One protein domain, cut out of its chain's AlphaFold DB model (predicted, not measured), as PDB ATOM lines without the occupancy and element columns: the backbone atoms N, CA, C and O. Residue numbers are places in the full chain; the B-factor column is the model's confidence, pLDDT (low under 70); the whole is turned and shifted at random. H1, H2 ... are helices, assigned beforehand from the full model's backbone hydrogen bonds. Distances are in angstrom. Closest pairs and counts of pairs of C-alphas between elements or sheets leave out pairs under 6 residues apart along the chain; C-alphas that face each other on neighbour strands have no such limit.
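What this domain is: This is residues 93 to 198 of the 198 residues of an uncharacterized protein of Cyanobium sp. NAT70 (UniProt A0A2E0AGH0). Long helix H4 begins a row of three, with H1 in the middle and H2 crossing H1's other side at a slant; tiny H3 sits near one end, before the chain turns into H4. The 106 printed residues include named helices H1, H2, H3 and H4 in chain order and no named strand: all helix. The whole is loose, radius of gyration of the C-alphas 16.1 A, spanning 51 by 30 by 17 A.

Where its parts are: H4, residues 170 to 197, runs 40.7 A from (122.016, 102.845, 186.792) to (111.739, 102.914, 147.449). H1 is residues 103 to 128, 36.4 A; H2, 134 to 160, 35.8 A, kinks 29 degrees near 154; H3 is 162 to 166.

How they stand to each other: H4 touches residues 108 to 119 of H1, closest C-alphas Leu 184 and Leu 112, 6.5 A, at a shallow tilt of 11 degrees, the same way. H1 and H2 form a hairpin and touch, closest C-alphas Ala 113 and Thr 149, 5.6 A, at a steep tilt of 43 degrees. H2 and H4 are apart. O i to N i+4 pairs are all within hydrogen-bond range in H3 and H4, 19 of 22 in H1, 20 of 23 in H2.

The domain as a whole: The printed part has no cut; its three links are tight. pLDDT is under 70 at residues 93 to 100, 126 to 131 and 198.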
ATOM      1  N   VAL A  93     114.771  81.655 178.584       58.78
ATOM      2  CA  VAL A  93     115.619  82.855 178.713       58.78
ATOM      3  C   VAL A  93     116.627  82.730 179.861       58.78
ATOM      4  O   VAL A  93     117.770  83.165 179.733       58.78
ATOM      5  N   SER A  94     116.249  82.115 180.986       59.69
ATOM      6  CA  SER A  94     117.153  81.973 182.139       59.69
ATOM      7  C   SER A  94     118.261  80.932 181.948       59.69
ATOM      8  O   SER A  94     119.300  81.061 182.580       59.69
ATOM      9  N   ASN A  95     118.110  79.956 181.046       61.66
ATOM     10  CA  ASN A  95     119.196  79.031 180.693       61.66
ATOM     11  C   ASN A  95     120.312  79.700 179.875       61.66
ATOM     12  O   ASN A  95     121.432  79.196 179.861       61.66
ATOM     13  N   LEU A  96     120.026  80.819 179.202       62.09
ATOM     14  CA  LEU A  96     121.005  81.546 178.386       62.09
ATOM     15  C   LEU A  96     121.954  82.402 179.242       62.09
ATOM     16  O   LEU A  96     123.001  82.837 178.767       62.09
ATOM     17  N   LEU A  97     121.605  82.672 180.505       65.44
ATOM     18  CA  LEU A  97     122.332  83.614 181.355       65.44
ATOM     19  C   LEU A  97     122.582  83.022 182.753       65.44
ATOM     20  O   LEU A  97     121.650  82.541 183.385       65.44
ATOM     21  N   PRO A  98     123.805  83.115 183.313       57.94
ATOM     22  CA  PRO A  98     124.136  82.562 184.633       57.94
ATOM     23  C   PRO A  98     123.351  83.155 185.820       57.94
ATOM     24  O   PRO A  98     123.411  82.608 186.919       57.94
ATOM     25  N   ARG A  99     122.615  84.261 185.640       64.56
ATOM     26  CA  ARG A  99     121.694  84.843 186.634       64.56
ATOM     27  C   ARG A  99     120.408  85.295 185.944       64.56
ATOM     28  O   ARG A  99     120.474  85.761 184.810       64.56
ATOM     29  N   LYS A 100     119.261  85.208 186.636       67.62
ATOM     30  CA  LYS A 100     117.956  85.660 186.113       67.62
ATOM     31  C   LYS A 100     118.000  87.186 185.908       67.62
ATOM     32  O   LYS A 100     118.096  87.908 186.903       67.62
ATOM     33  N   PRO A 101     117.974  87.702 184.664       72.75
ATOM     34  CA  PRO A 101     117.956  89.142 184.435       72.75
ATOM     35  C   PRO A 101     116.576  89.716 184.786       72.75
ATOM     36  O   PRO A 101     115.572  89.004 184.852       72.75
ATOM     37  N   SER A 102     116.509  91.029 184.994       79.56
ATOM     38  CA  SER A 102     115.244  91.724 185.247       79.56
ATOM     39  C   SER A 102     114.301  91.627 184.041       79.56
ATOM     40  O   SER A 102     114.711  91.935 182.919       79.56
ATOM     41  N   LEU A 103     113.029  91.289 184.284       78.69
ATOM     42  CA  LEU A 103     112.019  91.033 183.243       78.69
ATOM     43  C   LEU A 103     111.869  92.178 182.225       78.69
ATOM     44  O   LEU A 103     111.738  91.929 181.031       78.69
ATOM     45  N   TRP A 104     111.962  93.440 182.661       82.75
ATOM     46  CA  TRP A 104     111.829  94.594 181.763       82.75
ATOM     47  C   TRP A 104     112.935  94.662 180.693       82.75
ATOM     48  O   TRP A 104     112.668  95.078 179.567       82.75
ATOM     49  N   LYS A 105     114.159  94.210 181.009       84.69
ATOM     50  CA  LYS A 105     115.269  94.170 180.042       84.69
ATOM     51  C   LYS A 105     115.067  93.079 179.000       84.69
ATOM     52  O   LYS A 105     115.338  93.311 177.827       84.69
ATOM     53  N   ILE A 106     114.561  91.917 179.426       83.00
ATOM     54  CA  ILE A 106     114.178  90.841 178.505       83.00
ATOM     55  C   ILE A 106     113.096  91.360 177.553       83.00
ATOM     56  O   ILE A 106     113.238  91.214 176.346       83.00
ATOM     57  N   ASN A 107     112.062  92.031 178.070       85.56
ATOM     58  CA  ASN A 107     110.979  92.561 177.239       85.56
ATOM     59  C   ASN A 107     111.478  93.574 176.196       85.56
ATOM     60  O   ASN A 107     111.052  93.516 175.045       85.56
ATOM     61  N   LEU A 108     112.414  94.459 176.560       86.88
ATOM     62  CA  LEU A 108     113.053  95.374 175.604       86.88
ATOM     63  C   LEU A 108     113.835  94.631 174.517       86.88
ATOM     64  O   LEU A 108     113.762  95.001 173.346       86.88
ATOM     65  N   LEU A 109     114.562  93.578 174.888       86.25
ATOM     66  CA  LEU A 109     115.333  92.761 173.952       86.25
ATOM     67  C   LEU A 109     114.421  92.003 172.975       86.25
ATOM     68  O   LEU A 109     114.675  91.978 171.773       86.25
ATOM     69  N   VAL A 110     113.329  91.428 173.486       85.62
ATOM     70  CA  VAL A 110     112.298  90.759 172.680       85.62
ATOM     71  C   VAL A 110     111.648  91.756 171.727       85.62
ATOM     72  O   VAL A 110     111.466  91.445 170.553       85.62
ATOM     73  N   TRP A 111     111.346  92.971 172.187       88.56
ATOM     74  CA  TRP A 111     110.784  94.010 171.328       88.56
ATOM     75  C   TRP A 111     111.747  94.422 170.204       88.56
ATOM     76  O   TRP A 111     111.333  94.502 169.044       88.56
ATOM     77  N   LEU A 112     113.036  94.586 170.525       88.44
ATOM     78  CA  LEU A 112     114.096  94.843 169.549       88.44
ATOM     79  C   LEU A 112     114.230  93.720 168.513       88.44
ATOM     80  O   LEU A 112     114.489  94.009 167.351       88.44
ATOM     81  N   ALA A 113     114.042  92.458 168.906       86.81
ATOM     82  CA  ALA A 113     114.046  91.323 167.984       86.81
ATOM     83  C   ALA A 113     112.786  91.283 167.103       86.81
ATOM     84  O   ALA A 113     112.849  90.977 165.908       86.81
ATOM     85  N   LEU A 114     111.628  91.573 167.694       86.25
ATOM     86  CA  LEU A 114     110.327  91.397 167.060       86.25
ATOM     87  C   LEU A 114     110.070  92.425 165.963       86.25
ATOM     88  O   LEU A 114     109.640  92.047 164.875       86.25
ATOM     89  N   TYR A 115     110.388  93.697 166.210       86.56
ATOM     90  CA  TYR A 115     110.172  94.766 165.234       86.56
ATOM     91  C   TYR A 115     110.806  94.495 163.849       86.56
ATOM     92  O   TYR A 115     110.064  94.456 162.863       86.56
ATOM     93  N   PRO A 116     112.128  94.252 163.722       84.88
ATOM     94  CA  PRO A 116     112.749  94.005 162.423       84.88
ATOM     95  C   PRO A 116     112.265  92.699 161.787       84.88
ATOM     96  O   PRO A 116     112.115  92.643 160.570       84.88
ATOM     97  N   SER A 117     111.961  91.674 162.588       85.06
ATOM     98  CA  SER A 117     111.443  90.395 162.084       85.06
ATOM     99  C   SER A 117     110.112  90.570 161.359       85.06
ATOM    100  O   SER A 117     109.957  90.111 160.228       85.06
ATOM    101  N   VAL A 118     109.174  91.290 161.985       84.81
ATOM    102  CA  VAL A 118     107.862  91.583 161.394       84.81
ATOM    103  C   VAL A 118     108.014  92.445 160.141       84.81
ATOM    104  O   VAL A 118     107.364  92.170 159.134       84.81
ATOM    105  N   MET A 119     108.889  93.457 160.164       84.44
ATOM    106  CA  MET A 119     109.117  94.328 159.004       84.44
ATOM    107  C   MET A 119     109.692  93.566 157.804       84.44
ATOM    108  O   MET A 119     109.153  93.668 156.702       84.44
ATOM    109  N   VAL A 120     110.741  92.758 158.008       83.25
ATOM    110  CA  VAL A 120     111.341  91.928 156.948       83.25
ATOM    111  C   VAL A 120     110.303  90.982 156.361       83.25
ATOM    112  O   VAL A 120     110.162  90.886 155.143       83.25
ATOM    113  N   LEU A 121     109.535  90.317 157.220       82.12
ATOM    114  CA  LEU A 121     108.505  89.393 156.783       82.12
ATOM    115  C   LEU A 121     107.382  90.092 156.009       82.12
ATOM    116  O   LEU A 121     106.888  89.534 155.035       82.12
ATOM    117  N   MET A 122     106.991  91.308 156.395       79.44
ATOM    118  CA  MET A 122     106.001  92.088 155.653       79.44
ATOM    119  C   MET A 122     106.503  92.421 154.240       79.44
ATOM    120  O   MET A 122     105.746  92.304 153.276       79.44
ATOM    121  N   ILE A 123     107.780  92.793 154.101       77.69
ATOM    122  CA  ILE A 123     108.402  93.108 152.806       77.69
ATOM    123  C   ILE A 123     108.505  91.849 151.930       77.69
ATOM    124  O   ILE A 123     108.070  91.850 150.780       77.69
ATOM    125  N   VAL A 124     109.024  90.747 152.479       75.62
ATOM    126  CA  VAL A 124     109.193  89.474 151.753       75.62
ATOM    127  C   VAL A 124     107.843  88.830 151.425       75.62
ATOM    128  O   VAL A 124     107.646  88.306 150.325       75.62
ATOM    129  N   GLY A 125     106.891  88.894 152.355       71.25
ATOM    130  CA  GLY A 125     105.545  88.349 152.203       71.25
ATOM    131  C   GLY A 125     104.777  89.002 151.057       71.25
ATOM    132  O   GLY A 125     104.139  88.292 150.282       71.25
ATOM    133  N   LYS A 126     104.917  90.325 150.872       68.12
ATOM    134  CA  LYS A 126     104.328  91.042 149.728       68.12
ATOM    135  C   LYS A 126     104.794  90.495 148.374       68.12
ATOM    136  O   LYS A 126     103.986  90.402 147.458       68.12
ATOM    137  N   SER A 127     106.071  90.128 148.251       65.62
ATOM    138  CA  SER A 127     106.658  89.642 146.993       65.62
ATOM    139  C   SER A 127     106.384  88.151 146.739       65.62
ATOM    140  O   SER A 127     106.098  87.746 145.616       65.62
ATOM    141  N   THR A 128     106.424  87.326 147.790       63.06
ATOM    142  CA  THR A 128     106.488  85.856 147.647       63.06
ATOM    143  C   THR A 128     105.149  85.157 147.900       63.06
ATOM    144  O   THR A 128     104.911  84.071 147.380       63.06
ATOM    145  N   LEU A 129     104.266  85.756 148.710       58.88
ATOM    146  CA  LEU A 129     103.055  85.105 149.228       58.88
ATOM    147  C   LEU A 129     101.749  85.604 148.593       58.88
ATOM    148  O   LEU A 129     100.691  85.064 148.908       58.88
ATOM    149  N   GLY A 130     101.809  86.575 147.676       58.81
ATOM    150  CA  GLY A 130     100.655  87.318 147.144       58.81
ATOM    151  C   GLY A 130      99.534  86.503 146.477       58.81
ATOM    152  O   GLY A 130      98.473  87.059 146.217       58.81
ATOM    153  N   GLN A 131      99.724  85.203 146.228       66.00
ATOM    154  CA  GLN A 131      98.710  84.313 145.640       66.00
ATOM    155  C   GLN A 131      97.934  83.469 146.672       66.00
ATOM    156  O   GLN A 131      96.959  82.813 146.315       66.00
ATOM    157  N   LEU A 132      98.347  83.462 147.945       73.38
ATOM    158  CA  LEU A 132      97.720  82.653 149.000       73.38
ATOM    159  C   LEU A 132      96.624  83.427 149.758       73.38
ATOM    160  O   LEU A 132      96.687  84.653 149.835       73.38
ATOM    161  N   PRO A 133      95.646  82.749 150.391       78.75
ATOM    162  CA  PRO A 133      94.661  83.401 151.250       78.75
ATOM    163  C   PRO A 133      95.324  84.174 152.397       78.75
ATOM    164  O   PRO A 133      96.211  83.651 153.074       78.75
ATOM    165  N   ILE A 134      94.846  85.391 152.668       76.75
ATOM    166  CA  ILE A 134      95.412  86.315 153.671       76.75
ATOM    167  C   ILE A 134      95.573  85.649 155.050       76.75
ATOM    168  O   ILE A 134      96.586  85.837 155.719       76.75
ATOM    169  N   ALA A 135      94.617  84.807 155.460       80.12
ATOM    170  CA  ALA A 135      94.683  84.075 156.726       80.12
ATOM    171  C   ALA A 135      95.892  83.123 156.808       80.12
ATOM    172  O   ALA A 135      96.554  83.050 157.842       80.12
ATOM    173  N   PHE A 136      96.219  82.430 155.713       80.50
ATOM    174  CA  PHE A 136      97.362  81.519 155.661       80.50
ATOM    175  C   PHE A 136      98.686  82.288 155.655       80.50
ATOM    176  O   PHE A 136      99.623  81.905 156.352       80.50
ATOM    177  N   GLN A 137      98.741  83.418 154.940       77.81
ATOM    178  CA  GLN A 137      99.907  84.303 154.956       77.81
ATOM    179  C   GLN A 137     100.207  84.817 156.370       77.81
ATOM    180  O   GLN A 137     101.355  84.781 156.807       77.81
ATOM    181  N   MET A 138      99.173  85.237 157.110       80.00
ATOM    182  CA  MET A 138      99.326  85.677 158.500       80.00
ATOM    183  C   MET A 138      99.749  84.539 159.428       80.00
ATOM    184  O   MET A 138     100.595  84.753 160.291       80.00
ATOM    185  N   LEU A 139      99.200  83.331 159.254       82.50
ATOM    186  CA  LEU A 139      99.570  82.175 160.073       82.50
ATOM    187  C   LEU A 139     101.049  81.816 159.892       82.50
ATOM    188  O   LEU A 139     101.792  81.745 160.869       82.50
ATOM    189  N   VAL A 140     101.478  81.628 158.641       83.44
ATOM    190  CA  VAL A 140     102.868  81.289 158.305       83.44
ATOM    191  C   VAL A 140     103.803  82.420 158.711       83.44
ATOM    192  O   VAL A 140     104.856  82.177 159.295       83.44
ATOM    193  N   GLY A 141     103.396  83.663 158.471       81.75
ATOM    194  CA  GLY A 141     104.163  84.829 158.859       81.75
ATOM    195  C   GLY A 141     104.387  84.928 160.368       81.75
ATOM    196  O   GLY A 141     105.520  85.054 160.835       81.75
ATOM    197  N   ASN A 142     103.326  84.798 161.159       84.50
ATOM    198  CA  ASN A 142     103.452  84.799 162.613       84.50
ATOM    199  C   ASN A 142     104.288  83.612 163.103       84.50
ATOM    200  O   ASN A 142     105.140  83.804 163.964       84.50
ATOM    201  N   ALA A 143     104.123  82.420 162.522       85.44
ATOM    202  CA  ALA A 143     104.933  81.255 162.874       85.44
ATOM    203  C   ALA A 143     106.431  81.487 162.607       85.44
ATOM    204  O   ALA A 143     107.253  81.249 163.490       85.44
ATOM    205  N   ILE A 144     106.788  82.021 161.432       85.44
ATOM    206  CA  ILE A 144     108.176  82.366 161.086       85.44
ATOM    207  C   ILE A 144     108.706  83.454 162.019       85.44
ATOM    208  O   ILE A 144     109.818  83.331 162.522       85.44
ATOM    209  N   THR A 145     107.917  84.495 162.292       85.50
ATOM    210  CA  THR A 145     108.319  85.577 163.200       85.50
ATOM    211  C   THR A 145     108.600  85.032 164.591       85.50
ATOM    212  O   THR A 145     109.646  85.334 165.156       85.50
ATOM    213  N   VAL A 146     107.708  84.208 165.140       83.69
ATOM    214  CA  VAL A 146     107.875  83.607 166.469       83.69
ATOM    215  C   VAL A 146     109.091  82.682 166.499       83.69
ATOM    216  O   VAL A 146     109.876  82.756 167.438       83.69
ATOM    217  N   ALA A 147     109.307  81.866 165.465       84.00
ATOM    218  CA  ALA A 147     110.469  80.984 165.386       84.00
ATOM    219  C   ALA A 147     111.791  81.763 165.260       84.00
ATOM    220  O   ALA A 147     112.764  81.433 165.933       84.00
ATOM    221  N   LEU A 148     111.827  82.820 164.443       84.06
ATOM    222  CA  LEU A 148     113.018  83.642 164.224       84.06
ATOM    223  C   LEU A 148     113.348  84.491 165.456       84.06
ATOM    224  O   LEU A 148     114.491  84.532 165.907       84.06
ATOM    225  N   THR A 149     112.343  85.157 166.023       83.06
ATOM    226  CA  THR A 149     112.509  85.974 167.231       83.06
ATOM    227  C   THR A 149     112.865  85.110 168.422       83.06
ATOM    228  O   THR A 149     113.842  85.406 169.104       83.06
ATOM    229  N   GLY A 150     112.110  84.026 168.609       79.25
ATOM    230  CA  GLY A 150     112.344  82.985 169.586       79.25
ATOM    231  C   GLY A 150     113.734  82.407 169.405       79.25
ATOM    232  O   GLY A 150     114.684  82.849 170.021       79.25
ATOM    233  N   TRP A 151     113.900  81.429 168.531       78.75
ATOM    234  CA  TRP A 151     115.089  80.581 168.545       78.75
ATOM    235  C   TRP A 151     116.371  81.209 168.003       78.75
ATOM    236  O   TRP A 151     117.443  80.695 168.311       78.75
ATOM    237  N   LEU A 152     116.300  82.288 167.221       81.19
ATOM    238  CA  LEU A 152     117.489  82.879 166.601       81.19
ATOM    239  C   LEU A 152     117.884  84.200 167.266       81.19
ATOM    240  O   LEU A 152     118.982  84.327 167.811       81.19
ATOM    241  N   LEU A 153     116.991  85.189 167.232       83.75
ATOM    242  CA  LEU A 153     117.338  86.558 167.604       83.75
ATOM    243  C   LEU A 153     117.495  86.736 169.107       83.75
ATOM    244  O   LEU A 153     118.456  87.368 169.529       83.75
ATOM    245  N   VAL A 154     116.590  86.196 169.922       82.69
ATOM    246  CA  VAL A 154     116.673  86.357 171.379       82.69
ATOM    247  C   VAL A 154     117.917  85.677 171.964       82.69
ATOM    248  O   VAL A 154     118.578  86.340 172.761       82.69
ATOM    249  N   PRO A 155     118.320  84.443 171.590       79.50
ATOM    250  CA  PRO A 155     119.578  83.858 172.052       79.50
ATOM    251  C   PRO A 155     120.795  84.680 171.638       79.50
ATOM    252  O   PRO A 155     121.650  84.979 172.470       79.50
ATOM    253  N   TRP A 156     120.834  85.114 170.377       83.62
ATOM    254  CA  TRP A 156     121.938  85.912 169.853       83.62
ATOM    255  C   TRP A 156     122.046  87.280 170.542       83.62
ATOM    256  O   TRP A 156     123.115  87.667 171.014       83.62
ATOM    257  N   LEU A 157     120.923  87.991 170.679       84.88
ATOM    258  CA  LEU A 157     120.858  89.263 171.392       84.88
ATOM    259  C   LEU A 157     121.134  89.087 172.889       84.88
ATOM    260  O   LEU A 157     121.741  89.967 173.488       84.88
ATOM    261  N   SER A 158     120.725  87.974 173.505       81.75
ATOM    262  CA  SER A 158     120.972  87.733 174.933       81.75
ATOM    263  C   SER A 158     122.456  87.549 175.222       81.75
ATOM    264  O   SER A 158     122.930  88.050 176.238       81.75
ATOM    265  N   GLU A 159     123.204  86.900 174.324       81.31
ATOM    266  CA  GLU A 159     124.667  86.821 174.419       81.31
ATOM    267  C   GLU A 159     125.329  88.180 174.151       81.31
ATOM    268  O   GLU A 159     126.204  88.599 174.908       81.31
ATOM    269  N   LEU A 160     124.868  88.931 173.143       84.44
ATOM    270  CA  LEU A 160     125.421  90.252 172.818       84.44
ATOM    271  C   LEU A 160     125.204  91.276 173.947       84.44
ATOM    272  O   LEU A 160     126.110  92.027 174.311       84.44
ATOM    273  N   PHE A 161     124.005  91.294 174.531       83.69
ATOM    274  CA  PHE A 161     123.621  92.200 175.614       83.69
ATOM    275  C   PHE A 161     123.848  91.602 177.008       83.69
ATOM    276  O   PHE A 161     123.472  92.219 178.007       83.69
ATOM    277  N   LYS A 162     124.513  90.447 177.112       81.69
ATOM    278  CA  LYS A 162     124.845  89.768 178.374       81.69
ATOM    279  C   LYS A 162     125.445  90.700 179.436       81.69
ATOM    280  O   LYS A 162     124.946  90.678 180.566       81.69
ATOM    281  N   PRO A 163     126.413  91.590 179.117       81.31
ATOM    282  CA  PRO A 163     126.977  92.511 180.107       81.31
ATOM    283  C   PRO A 163     125.940  93.506 180.646       81.31
ATOM    284  O   PRO A 163     125.920  93.804 181.838       81.31
ATOM    285  N   TRP A 164     125.036  93.989 179.789       83.88
ATOM    286  CA  TRP A 164     123.962  94.904 180.179       83.88
ATOM    287  C   TRP A 164     122.860  94.200 180.971       83.88
ATOM    288  O   TRP A 164     122.362  94.740 181.963       83.88
ATOM    289  N   LEU A 165     122.496  92.982 180.569       79.12
ATOM    290  CA  LEU A 165     121.491  92.169 181.252       79.12
ATOM    291  C   LEU A 165     121.919  91.848 182.689       79.12
ATOM    292  O   LEU A 165     121.082  91.887 183.590       79.12
ATOM    293  N   MET A 166     123.219  91.634 182.914       77.38
ATOM    294  CA  MET A 166     123.796  91.375 184.238       77.38
ATOM    295  C   MET A 166     124.107  92.630 185.053       77.38
ATOM    296  O   MET A 166     124.222  92.550 186.277       77.38
ATOM    297  N   ALA A 167     124.256  93.788 184.411       79.44
ATOM    298  CA  ALA A 167     124.576  95.013 185.122       79.44
ATOM    299  C   ALA A 167     123.410  95.457 186.019       79.44
ATOM    300  O   ALA A 167     122.270  95.592 185.575       79.44
ATOM    301  N   SER A 168     123.707  95.726 187.289       70.19
ATOM    302  CA  SER A 168     122.735  96.264 188.251       70.19
ATOM    303  C   SER A 168     122.802  97.796 188.358       70.19
ATOM    304  O   SER A 168     121.870  98.433 188.841       70.19
ATOM    305  N   THR A 169     123.870  98.431 187.860       79.75
ATOM    306  CA  THR A 169     124.069  99.874 188.056       79.75
ATOM    307  C   THR A 169     123.264 100.728 187.075       79.75
ATOM    308  O   THR A 169     123.086 100.396 185.900       79.75
ATOM    309  N   PHE A 170     122.825 101.894 187.556       76.12
ATOM    310  CA  PHE A 170     122.016 102.845 186.792       76.12
ATOM    311  C   PHE A 170     122.676 103.286 185.472       76.12
ATOM    312  O   PHE A 170     122.008 103.353 184.444       76.12
ATOM    313  N   ARG A 171     123.998 103.524 185.473       78.38
ATOM    314  CA  ARG A 171     124.748 103.981 184.285       78.38
ATOM    315  C   ARG A 171     124.724 102.953 183.156       78.38
ATOM    316  O   ARG A 171     124.482 103.316 182.010       78.38
ATOM    317  N   TRP A 172     124.937 101.680 183.485       80.94
ATOM    318  CA  TRP A 172     124.879 100.598 182.504       80.94
ATOM    319  C   TRP A 172     123.449 100.362 182.030       80.94
ATOM    320  O   TRP A 172     123.236 100.202 180.831       80.94
ATOM    321  N   ASN A 173     122.466 100.423 182.935       84.44
ATOM    322  CA  ASN A 173     121.055 100.310 182.571       84.44
ATOM    323  C   ASN A 173     120.654 101.377 181.546       84.44
ATOM    324  O   ASN A 173     120.081 101.025 180.519       84.44
ATOM    325  N   LEU A 174     121.019 102.640 181.788       84.38
ATOM    326  CA  LEU A 174     120.738 103.747 180.877       84.38
ATOM    327  C   LEU A 174     121.447 103.574 179.529       84.38
ATOM    328  O   LEU A 174     120.823 103.771 178.491       84.38
ATOM    329  N   LEU A 175     122.720 103.166 179.539       87.56
ATOM    330  CA  LEU A 175     123.501 102.973 178.318       87.56
ATOM    331  C   LEU A 175     122.911 101.873 177.430       87.56
ATOM    332  O   LEU A 175     122.706 102.093 176.241       87.56
ATOM    333  N   GLY A 176     122.599 100.701 177.992       84.06
ATOM    334  CA  GLY A 176     122.028  99.614 177.196       84.06
ATOM    335  C   GLY A 176     120.613  99.917 176.712       84.06
ATOM    336  O   GLY A 176     120.316  99.652 175.552       84.06
ATOM    337  N   SER A 177     119.775 100.571 177.526       85.69
ATOM    338  CA  SER A 177     118.473 101.061 177.058       85.69
ATOM    339  C   SER A 177     118.634 102.062 175.911       85.69
ATOM    340  O   SER A 177     117.946 101.943 174.902       85.69
ATOM    341  N   ALA A 178     119.570 103.011 176.019       88.81
ATOM    342  CA  ALA A 178     119.843 103.983 174.962       88.81
ATOM    343  C   ALA A 178     120.303 103.308 173.660       88.81
ATOM    344  O   ALA A 178     119.843 103.693 172.590       88.81
ATOM    345  N   ILE A 179     121.145 102.271 173.745       90.06
ATOM    346  CA  ILE A 179     121.559 101.473 172.582       90.06
ATOM    347  C   ILE A 179     120.356 100.763 171.951       90.06
ATOM    348  O   ILE A 179     120.198 100.814 170.734       90.06
ATOM    349  N   VAL A 180     119.482 100.141 172.752       89.50
ATOM    350  CA  VAL A 180     118.263  99.484 172.244       89.50
ATOM    351  C   VAL A 180     117.375 100.486 171.504       89.50
ATOM    352  O   VAL A 180     116.957 100.218 170.379       89.50
ATOM    353  N   PHE A 181     117.133 101.663 172.087       90.69
ATOM    354  CA  PHE A 181     116.353 102.711 171.429       90.69
ATOM    355  C   PHE A 181     117.031 103.236 170.160       90.69
ATOM    356  O   PHE A 181     116.348 103.427 169.160       90.69
ATOM    357  N   ALA A 182     118.353 103.420 170.163       91.06
ATOM    358  CA  ALA A 182     119.102 103.851 168.984       91.06
ATOM    359  C   ALA A 182     119.036 102.822 167.841       91.06
ATOM    360  O   ALA A 182     118.901 103.192 166.678       91.06
ATOM    361  N   LEU A 183     119.086 101.526 168.155       91.31
ATOM    362  CA  LEU A 183     118.911 100.467 167.159       91.31
ATOM    363  C   LEU A 183     117.481 100.440 166.614       91.31
ATOM    364  O   LEU A 183     117.294 100.304 165.407       91.31
ATOM    365  N   LEU A 184     116.472 100.615 167.472       89.75
ATOM    366  CA  LEU A 184     115.076 100.708 167.042       89.75
ATOM    367  C   LEU A 184     114.843 101.908 166.115       89.75
ATOM    368  O   LEU A 184     114.197 101.752 165.082       89.75
ATOM    369  N   THR A 185     115.383 103.086 166.439       90.25
ATOM    370  CA  THR A 185     115.259 104.271 165.576       90.25
ATOM    371  C   THR A 185     116.035 104.111 164.272       90.25
ATOM    372  O   THR A 185     115.538 104.515 163.221       90.25
ATOM    373  N   MET A 186     117.204 103.464 164.303       91.50
ATOM    374  CA  MET A 186     117.957 103.110 163.098       91.50
ATOM    375  C   MET A 186     117.155 102.164 162.195       91.50
ATOM    376  O   MET A 186     117.030 102.426 161.000       91.50
ATOM    377  N   PHE A 187     116.572 101.096 162.751       89.88
ATOM    378  CA  PHE A 187     115.721 100.179 161.992       89.88
ATOM    379  C   PHE A 187     114.479 100.878 161.442       89.88
ATOM    380  O   PHE A 187     114.145 100.675 160.279       89.88
ATOM    381  N   LEU A 188     113.828 101.733 162.235       89.56
ATOM    382  CA  LEU A 188     112.692 102.537 161.785       89.56
ATOM    383  C   LEU A 188     113.065 103.386 160.560       89.56
ATOM    384  O   LEU A 188     112.349 103.370 159.561       89.56
ATOM    385  N   GLY A 189     114.196 104.096 160.616       89.62
ATOM    386  CA  GLY A 189     114.695 104.897 159.498       89.62
ATOM    387  C   GLY A 189     115.008 104.049 158.264       89.62
ATOM    388  O   GLY A 189     114.573 104.383 157.164       89.62
ATOM    389  N   LEU A 190     115.696 102.918 158.456       90.19
ATOM    390  CA  LEU A 190     116.046 101.979 157.389       90.19
ATOM    391  C   LEU A 190     114.803 101.420 156.681       90.19
ATOM    392  O   LEU A 190     114.734 101.444 155.455       90.19
ATOM    393  N   PHE A 191     113.815 100.932 157.435       88.00
ATOM    394  CA  PHE A 191     112.595 100.365 156.858       88.00
ATOM    395  C   PHE A 191     111.695 101.429 156.236       88.00
ATOM    396  O   PHE A 191     111.114 101.176 155.185       88.00
ATOM    397  N   SER A 192     111.607 102.621 156.835       86.56
ATOM    398  CA  SER A 192     110.890 103.756 156.241       86.56
ATOM    399  C   SER A 192     111.484 104.129 154.881       86.56
ATOM    400  O   SER A 192     110.759 104.268 153.897       86.56
ATOM    401  N   PHE A 193     112.817 104.189 154.794       88.56
ATOM    402  CA  PHE A 193     113.520 104.430 153.538       88.56
ATOM    403  C   PHE A 193     113.280 103.310 152.514       88.56
ATOM    404  O   PHE A 193     112.911 103.594 151.377       88.56
ATOM    405  N   LEU A 194     113.415 102.042 152.912       85.25
ATOM    406  CA  LEU A 194     113.163 100.892 152.031       85.25
ATOM    407  C   LEU A 194     111.731 100.871 151.485       85.25
ATOM    408  O   LEU A 194     111.540 100.633 150.298       85.25
ATOM    409  N   MET A 195     110.739 101.159 152.327       80.00
ATOM    410  CA  MET A 195     109.329 101.226 151.930       80.00
ATOM    411  C   MET A 195     109.027 102.432 151.038       80.00
ATOM    412  O   MET A 195     108.091 102.377 150.253       80.00
ATOM    413  N   SER A 196     109.802 103.516 151.141       81.25
ATOM    414  CA  SER A 196     109.692 104.654 150.219       81.25
ATOM    415  C   SER A 196     110.249 104.353 148.822       81.25
ATOM    416  O   SER A 196     109.884 105.031 147.865       81.25
ATOM    417  N   LEU A 197     111.130 103.350 148.708       77.25
ATOM    418  CA  LEU A 197     111.739 102.914 147.449       77.25
ATOM    419  C   LEU A 197     110.928 101.836 146.709       77.25
ATOM    420  O   LEU A 197     111.174 101.625 145.522       77.25
ATOM    421  N   SER A 198     110.033 101.129 147.409       60.97
ATOM    422  CA  SER A 198     109.195 100.038 146.881       60.97
ATOM    423  C   SER A 198     107.823 100.522 146.433       60.97
ATOM    424  O   SER A 198     107.376 100.090 145.352       60.97
TER     425      SER A 198